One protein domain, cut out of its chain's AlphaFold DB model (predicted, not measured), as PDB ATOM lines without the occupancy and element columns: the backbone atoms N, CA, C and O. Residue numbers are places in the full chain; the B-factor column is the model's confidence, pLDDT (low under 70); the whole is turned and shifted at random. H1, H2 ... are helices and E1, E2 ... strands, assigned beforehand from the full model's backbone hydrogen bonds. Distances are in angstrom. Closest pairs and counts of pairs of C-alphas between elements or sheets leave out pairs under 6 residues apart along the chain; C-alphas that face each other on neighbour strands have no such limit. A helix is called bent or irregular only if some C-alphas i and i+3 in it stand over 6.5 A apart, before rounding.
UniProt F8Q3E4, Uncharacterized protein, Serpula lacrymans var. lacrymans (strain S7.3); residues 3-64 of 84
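AT A GLANCE: This is residues 3 to 64 of the 84 residues of an uncharacterized protein of Serpula lacrymans var. lacrymans (strain S7.3) (UniProt F8Q3E4). Helices H1 and H2 fold into a helical hairpin, H3 packs on H2, and a small strand hairpin of E1 and E2 sits beside H3, away from H1. The printed part has 62 residues with H1, H2, E1, E2, H3 in order, mostly helix, the sheet E1 - E2 antiparallel. It is compact, with radius of gyration of the C-alphas 11.3 A and spans 28 by 28 by 22 A.

IN THESE COORDINATES: Find C-alpha 4 at (128.180, 168.755, 186.540); there H1, residues 4 to 17, begins its 19.3 A, only just irregular, C-alphas 6 and 9 being 6.6 A apart. H2 is residues 21 to 31, 15.5 A; E1 38 to 40, 6.0 A; E2 43 to 45, 6.6 A. H3, residues 51 to 64, runs 20.2 A to (146.856, 167.291, 165.105).

HOW THE PARTS SIT: H1, by residues 11 to 15 alone, touches H2, closest C-alphas Leu 15 and Leu 24, 6.1 A. H2 touches H3, closest C-alphas Ile 28 and Leu 56, 6.7 A. Both tilts are shallow, 31 degrees, opposite ways. Between E1 and E2, see N 38 and O 45, 3.0 A. Every O i to N i+4 pair is within hydrogen-bond range in H2 and H3, 8 of 10 in H1.

THE WHOLE: The C-alphas farthest apart, Asn 3 and Ile 64, are 30.9 A apart. The printed part has no cut and no long link; no printed residue is under 70 in pLDDT.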
ATOM      1  N   ASN A   3     129.972 169.260 190.592       91.94
ATOM      2  CA  ASN A   3     128.928 170.151 190.076       91.94
ATOM      3  C   ASN A   3     128.848 170.057 188.536       91.94
ATOM      4  O   ASN A   3     129.399 170.902 187.825       91.94
ATOM      5  N   PRO A   4     128.173 169.031 187.980       91.44
ATOM      6  CA  PRO A   4     128.180 168.755 186.540       91.44
ATOM      7  C   PRO A   4     127.717 169.916 185.654       91.44
ATOM      8  O   PRO A   4     128.324 170.156 184.610       91.44
ATOM      9  N   LYS A   5     126.683 170.664 186.071       91.25
ATOM     10  CA  LYS A   5     126.146 171.804 185.304       91.25
ATOM     11  C   LYS A   5     127.203 172.862 185.005       91.25
ATOM     12  O   LYS A   5     127.228 173.396 183.898       91.25
ATOM     13  N   ASP A   6     128.086 173.101 185.966       91.56
ATOM     14  CA  ASP A   6     129.106 174.141 185.878       91.56
ATOM     15  C   ASP A   6     130.415 173.598 185.282       91.56
ATOM     16  O   ASP A   6     131.123 174.299 184.559       91.56
ATOM     17  N   GLU A   7     130.739 172.327 185.543       95.00
ATOM     18  CA  GLU A   7     132.011 171.713 185.144       95.00
ATOM     19  C   GLU A   7     132.031 171.247 183.674       95.00
ATOM     20  O   GLU A   7     133.053 171.389 182.993       95.00
ATOM     21  N   ILE A   8     130.921 170.699 183.156       95.38
ATOM     22  CA  ILE A   8     130.886 170.037 181.836       95.38
ATOM     23  C   ILE A   8     131.278 170.991 180.709       95.38
ATOM     24  O   ILE A   8     132.044 170.607 179.822       95.38
ATOM     25  N   ALA A   9     130.793 172.234 180.738       96.25
ATOM     26  CA  ALA A   9     131.075 173.196 179.678       96.25
ATOM     27  C   ALA A   9     132.583 173.469 179.538       96.25
ATOM     28  O   ALA A   9     133.115 173.490 178.424       96.25
ATOM     29  N   GLY A  10     133.284 173.600 180.668       96.38
ATOM     30  CA  GLY A  10     134.737 173.762 180.698       96.38
ATOM     31  C   GLY A  10     135.466 172.528 180.171       96.38
ATOM     32  O   GLY A  10     136.356 172.650 179.327       96.38
ATOM     33  N   ILE A  11     135.049 171.335 180.603       96.88
ATOM     34  CA  ILE A  11     135.641 170.063 180.162       96.88
ATOM     35  C   ILE A  11     135.501 169.898 178.643       96.88
ATOM     36  O   ILE A  11     136.497 169.662 177.958       96.88
ATOM     37  N   VAL A  12     134.296 170.082 178.093       95.69
ATOM     38  CA  VAL A  12     134.036 169.988 176.645       95.69
ATOM     39  C   VAL A  12     134.843 171.028 175.869       95.69
ATOM     40  O   VAL A  12     135.421 170.708 174.825       95.69
ATOM     41  N   GLY A  13     134.941 172.252 176.395       96.12
ATOM     42  CA  GLY A  13     135.768 173.305 175.814       96.12
ATOM     43  C   GLY A  13     137.239 172.897 175.711       96.12
ATOM     44  O   GLY A  13     137.848 173.054 174.652       96.12
ATOM     45  N   VAL A  14     137.806 172.298 176.762       96.69
ATOM     46  CA  VAL A  14     139.183 171.787 176.717       96.69
ATOM     47  C   VAL A  14     139.317 170.672 175.683       96.69
ATOM     48  O   VAL A  14     140.178 170.770 174.811       96.69
ATOM     49  N   LEU A  15     138.456 169.651 175.734       94.75
ATOM     50  CA  LEU A  15     138.527 168.478 174.851       94.75
ATOM     51  C   LEU A  15     138.535 168.843 173.361       94.75
ATOM     52  O   LEU A  15     139.218 168.208 172.559       94.75
ATOM     53  N   THR A  16     137.783 169.871 172.981       93.75
ATOM     54  CA  THR A  16     137.521 170.197 171.573       93.75
ATOM     55  C   THR A  16     138.274 171.425 171.066       93.75
ATOM     56  O   THR A  16     138.369 171.600 169.850       93.75
ATOM     57  N   SER A  17     138.805 172.272 171.959       95.88
ATOM     58  CA  SER A  17     139.331 173.596 171.586       95.88
ATOM     59  C   SER A  17     140.714 173.943 172.137       95.88
ATOM     60  O   SER A  17     141.296 174.945 171.697       95.88
ATOM     61  N   THR A  18     141.252 173.174 173.091       95.62
ATOM     62  CA  THR A  18     142.571 173.471 173.668       95.62
ATOM     63  C   THR A  18     143.705 173.178 172.687       95.62
ATOM     64  O   THR A  18     143.679 172.193 171.954       95.62
ATOM     65  N   VAL A  19     144.744 174.009 172.711       93.62
ATOM     66  CA  VAL A  19     146.038 173.715 172.067       93.62
ATOM     67  C   VAL A  19     147.068 173.185 173.068       93.62
ATOM     68  O   VAL A  19     148.101 172.652 172.674       93.62
ATOM     69  N   ASP A  20     146.777 173.296 174.367       95.06
ATOM     70  CA  ASP A  20     147.636 172.787 175.428       95.06
ATOM     71  C   ASP A  20     147.392 171.285 175.629       95.06
ATOM     72  O   ASP A  20     146.368 170.844 176.165       95.06
ATOM     73  N   ARG A  21     148.380 170.491 175.211       93.94
ATOM     74  CA  ARG A  21     148.366 169.030 175.320       93.94
ATOM     75  C   ARG A  21     148.393 168.540 176.768       93.94
ATOM     76  O   ARG A  21     147.823 167.488 177.055       93.94
ATOM     77  N   LYS A  22     149.056 169.255 177.682       97.00
ATOM     78  CA  LYS A  22     149.081 168.884 179.103       97.00
ATOM     79  C   LYS A  22     147.699 169.092 179.708       97.00
ATOM     80  O   LYS A  22     147.183 168.180 180.348       97.00
ATOM     81  N   LEU A  23     147.069 170.232 179.426       97.62
ATOM     82  CA  LEU A  23     145.710 170.514 179.886       97.62
ATOM     83  C   LEU A  23     144.697 169.484 179.359       97.62
ATOM     84  O   LEU A  23     143.854 169.013 180.124       97.62
ATOM     85  N   LEU A  24     144.807 169.080 178.087       97.50
ATOM     86  CA  LEU A  24     143.982 168.012 177.507       97.50
ATOM     87  C   LEU A  24     144.139 166.690 178.274       97.50
ATOM     88  O   LEU A  24     143.150 166.065 178.662       97.50
ATOM     89  N   ARG A  25     145.387 166.279 178.518       97.88
ATOM     90  CA  ARG A  25     145.719 165.047 179.250       97.88
ATOM     91  C   ARG A  25     145.179 165.044 180.664       97.88
ATOM     92  O   ARG A  25     144.542 164.071 181.062       97.88
ATOM     93  N   ASP A  26     145.429 166.121 181.399       98.19
ATOM     94  CA  ASP A  26     144.989 166.259 182.783       98.19
ATOM     95  C   ASP A  26     143.456 166.255 182.853       98.19
ATOM     96  O   ASP A  26     142.875 165.571 183.693       98.19
ATOM     97  N   THR A  27     142.789 166.917 181.903       97.81
ATOM     98  CA  THR A  27     141.322 166.926 181.808       97.81
ATOM     99  C   THR A  27     140.762 165.528 181.579       97.81
ATOM    100  O   THR A  27     139.831 165.131 182.279       97.81
ATOM    101  N   ILE A  28     141.335 164.750 180.657       97.44
ATOM    102  CA  ILE A  28     140.886 163.373 180.415       97.44
ATOM    103  C   ILE A  28     141.159 162.493 181.640       97.44
ATOM    104  O   ILE A  28     140.277 161.762 182.085       97.44
ATOM    105  N   LYS A  29     142.354 162.587 182.231       97.06
ATOM    106  CA  LYS A  29     142.740 161.780 183.396       97.06
ATOM    107  C   LYS A  29     141.840 162.029 184.608       97.06
ATOM    108  O   LYS A  29     141.507 161.075 185.304       97.06
ATOM    109  N   ASN A  30     141.462 163.282 184.851       96.44
ATOM    110  CA  ASN A  30     140.716 163.678 186.047       96.44
ATOM    111  C   ASN A  30     139.199 163.486 185.913       96.44
ATOM    112  O   ASN A  30     138.517 163.382 186.931       96.44
ATOM    113  N   ASN A  31     138.666 163.455 184.686       96.88
ATOM    114  CA  ASN A  31     137.217 163.456 184.455       96.88
ATOM    115  C   ASN A  31     136.671 162.171 183.820       96.88
ATOM    116  O   ASN A  31     135.459 161.977 183.834       96.88
ATOM    117  N   PHE A  32     137.527 161.292 183.292       96.44
ATOM    118  CA  PHE A  32     137.113 160.027 182.680       96.44
ATOM    119  C   PHE A  32     137.588 158.830 183.512       96.44
ATOM    120  O   PHE A  32     138.725 158.795 184.004       96.44
ATOM    121  N   THR A  33     136.726 157.817 183.630       97.00
ATOM    122  CA  THR A  33     137.070 156.530 184.248       97.00
ATOM    123  C   THR A  33     138.118 155.791 183.416       97.00
ATOM    124  O   THR A  33     138.332 156.091 182.241       97.00
ATOM    125  N   GLU A  34     138.823 154.833 184.018       97.06
ATOM    126  CA  GLU A  34     139.892 154.094 183.322       97.06
ATOM    127  C   GLU A  34     139.376 153.270 182.134       97.06
ATOM    128  O   GLU A  34     140.106 153.034 181.166       97.06
ATOM    129  N   ASP A  35     138.107 152.883 182.215       97.88
ATOM    130  CA  ASP A  35     137.335 152.093 181.266       97.88
ATOM    131  C   ASP A  35     136.346 152.936 180.438       97.88
ATOM    132  O   ASP A  35     135.405 152.398 179.850       97.88
ATOM    133  N   ALA A  36     136.560 154.254 180.350       97.38
ATOM    134  CA  ALA A  36     135.697 155.154 179.592       97.38
ATOM    135  C   ALA A  36     135.562 154.741 178.116       97.38
ATOM    136  O   ALA A  36     136.539 154.349 177.467       97.38
ATOM    137  N   SER A  37     134.351 154.866 177.579       97.00
ATOM    138  CA  SER A  37     134.036 154.660 176.167       97.00
ATOM    139  C   SER A  37     133.779 155.987 175.452       97.00
ATOM    140  O   SER A  37     133.487 157.007 176.075       97.00
ATOM    141  N   ILE A  38     133.885 155.970 174.124       94.75
ATOM    142  CA  ILE A  38     133.390 157.049 173.266       94.75
ATOM    143  C   ILE A  38     132.656 156.436 172.079       94.75
ATOM    144  O   ILE A  38     133.128 155.464 171.483       94.75
ATOM    145  N   ASP A  39     131.516 157.023 171.748       94.88
ATOM    146  CA  ASP A  39     130.767 156.733 170.534       94.88
ATOM    147  C   ASP A  39     130.748 158.006 169.684       94.88
ATOM    148  O   ASP A  39     129.929 158.903 169.880       94.88
ATOM    149  N   HIS A  40     131.762 158.152 168.831       87.19
ATOM    150  CA  HIS A  40     131.921 159.299 167.947       87.19
ATOM    151  C   HIS A  40     131.774 158.837 166.488       87.19
ATOM    152  O   HIS A  40     132.299 157.776 166.142       87.19
ATOM    153  N   PRO A  41     131.163 159.633 165.585       87.81
ATOM    154  CA  PRO A  41     130.910 159.217 164.199       87.81
ATOM    155  C   PRO A  41     132.141 158.716 163.429       87.81
ATOM    156  O   PRO A  41     132.019 157.918 162.507       87.81
ATOM    157  N   LEU A  42     133.331 159.194 163.801       85.81
ATOM    158  CA  LEU A  42     134.601 158.818 163.169       85.81
ATOM    159  C   LEU A  42     135.435 157.825 163.992       85.81
ATOM    160  O   LEU A  42     136.470 157.364 163.519       85.81
ATOM    161  N   CYS A  43     135.058 157.549 165.242       89.19
ATOM    162  CA  CYS A  43     135.833 156.692 166.135       89.19
ATOM    163  C   CYS A  43     134.955 156.133 167.256       89.19
ATOM    164  O   CYS A  43     134.377 156.884 168.036       89.19
ATOM    165  N   ILE A  44     134.926 154.807 167.379       95.81
ATOM    166  CA  ILE A  44     134.263 154.126 168.489       95.81
ATOM    167  C   ILE A  44     135.335 153.477 169.357       95.81
ATOM    168  O   ILE A  44     136.129 152.660 168.880       95.81
ATOM    169  N   ILE A  45     135.334 153.802 170.647       97.12
ATOM    170  CA  ILE A  45     136.175 153.149 171.652       97.12
ATOM    171  C   ILE A  45     135.239 152.479 172.641       97.12
ATOM    172  O   ILE A  45     134.562 153.137 173.427       97.12
ATOM    173  N   LYS A  46     135.205 151.148 172.589       97.56
ATOM    174  CA  LYS A  46     134.444 150.342 173.542       97.56
ATOM    175  C   LYS A  46     135.101 150.396 174.921       97.56
ATOM    176  O   LYS A  46     136.326 150.484 175.018       97.56
ATOM    177  N   SER A  47     134.273 150.311 175.959       98.12
ATOM    178  CA  SER A  47     134.742 150.217 177.341       98.12
ATOM    179  C   SER A  47     135.590 148.958 177.518       98.12
ATOM    180  O   SER A  47     135.195 147.860 177.117       98.12
ATOM    181  N   SER A  48     136.793 149.133 178.052       97.19
ATOM    182  CA  SER A  48     137.720 148.052 178.380       97.19
ATOM    183  C   SER A  48     138.778 148.573 179.345       97.19
ATOM    184  O   SER A  48     139.044 149.772 179.358       97.19
ATOM    185  N   ALA A  49     139.488 147.697 180.055       96.69
ATOM    186  CA  ALA A  49     140.683 148.113 180.790       96.69
ATOM    187  C   ALA A  49     141.643 148.901 179.873       96.69
ATOM    188  O   ALA A  49     142.021 148.437 178.792       96.69
ATOM    189  N   GLY A  50     141.988 150.123 180.276       94.69
ATOM    190  CA  GLY A  50     142.863 151.013 179.513       94.69
ATOM    191  C   GLY A  50     142.222 151.711 178.301       94.69
ATOM    192  O   GLY A  50     142.937 152.269 177.462       94.69
ATOM    193  N   SER A  51     140.892 151.692 178.150       98.00
ATOM    194  CA  SER A  51     140.222 152.400 177.048       98.00
ATOM    195  C   SER A  51     140.365 153.921 177.159       98.00
ATOM    196  O   SER A  51     140.426 154.594 176.128       98.00
ATOM    197  N   ARG A  52     140.562 154.475 178.366       97.81
ATOM    198  CA  ARG A  52     140.867 155.906 178.562       97.81
ATOM    199  C   ARG A  52     142.121 156.360 177.809       97.81
ATOM    200  O   ARG A  52     142.160 157.473 177.291       97.81
ATOM    201  N   GLN A  53     143.151 155.520 177.718       97.56
ATOM    202  CA  GLN A  53     144.385 155.837 176.993       97.56
ATOM    203  C   GLN A  53     144.133 155.905 175.483       97.56
ATOM    204  O   GLN A  53     144.678 156.778 174.809       97.56
ATOM    205  N   LYS A  54     143.265 155.030 174.958       96.81
ATOM    206  CA  LYS A  54     142.824 155.088 173.557       96.81
ATOM    207  C   LYS A  54     142.026 156.367 173.296       96.81
ATOM    208  O   LYS A  54     142.260 157.030 172.290       96.81
ATOM    209  N   LEU A  55     141.144 156.743 174.226       96.62
ATOM    210  CA  LEU A  55     140.365 157.983 174.170       96.62
ATOM    211  C   LEU A  55     141.279 159.211 174.150       96.62
ATOM    212  O   LEU A  55     141.110 160.088 173.306       96.62
ATOM    213  N   LEU A  56     142.298 159.244 175.012       96.81
ATOM    214  CA  LEU A  56     143.319 160.291 174.985       96.81
ATOM    215  C   LEU A  56     144.018 160.369 173.624       96.81
ATOM    216  O   LEU A  56     144.133 161.457 173.065       96.81
ATOM    217  N   GLY A  57     144.444 159.230 173.073       95.50
ATOM    218  CA  GLY A  57     145.057 159.178 171.746       95.50
ATOM    219  C   GLY A  57     144.153 159.752 170.651       95.50
ATOM    220  O   GLY A  57     144.630 160.506 169.806       95.50
ATOM    221  N   ALA A  58     142.849 159.467 170.699       95.19
ATOM    222  CA  ALA A  58     141.880 160.000 169.744       95.19
ATOM    223  C   ALA A  58     141.764 161.532 169.823       95.19
ATOM    224  O   ALA A  58     141.867 162.205 168.796       95.19
ATOM    225  N   TYR A  59     141.632 162.104 171.024       94.62
ATOM    226  CA  TYR A  59     141.579 163.563 171.180       94.62
ATOM    227  C   TYR A  59     142.891 164.248 170.776       94.62
ATOM    228  O   TYR A  59     142.859 165.301 170.140       94.62
ATOM    229  N   GLU A  60     144.049 163.654 171.078       94.50
ATOM    230  CA  GLU A  60     145.338 164.174 170.603       94.50
ATOM    231  C   GLU A  60     145.441 164.143 169.076       94.50
ATOM    232  O   GLU A  60     145.889 165.115 168.467       94.50
ATOM    233  N   TRP A  61     144.984 163.058 168.451       93.12
ATOM    234  CA  TRP A  61     144.950 162.931 166.999       93.12
ATOM    235  C   TRP A  61     144.038 163.983 166.355       93.12
ATOM    236  O   TRP A  61     144.442 164.635 165.390       93.12
ATOM    237  N   TYR A  62     142.868 164.255 166.938       90.88
ATOM    238  CA  TYR A  62     141.992 165.337 166.482       90.88
ATOM    239  C   TYR A  62     142.648 166.717 166.583       90.88
ATOM    240  O   TYR A  62     142.478 167.535 165.679       90.88
ATOM    241  N   ARG A  63     143.453 166.980 167.622       91.19
ATOM    242  CA  ARG A  63     144.210 168.241 167.719       91.19
ATOM    243  C   ARG A  63     145.300 168.373 166.666       91.19
ATOM    244  O   ARG A  63     145.583 169.492 166.254       91.19
ATOM    245  N   ILE A  64     145.888 167.270 166.211       91.19
ATOM    246  CA  ILE A  64     146.856 167.291 165.105       91.19
ATOM    247  C   ILE A  64     146.144 167.599 163.783       91.19
ATOM    248  O   ILE A  64     146.610 168.439 163.019       91.19
TER     249      ILE A  64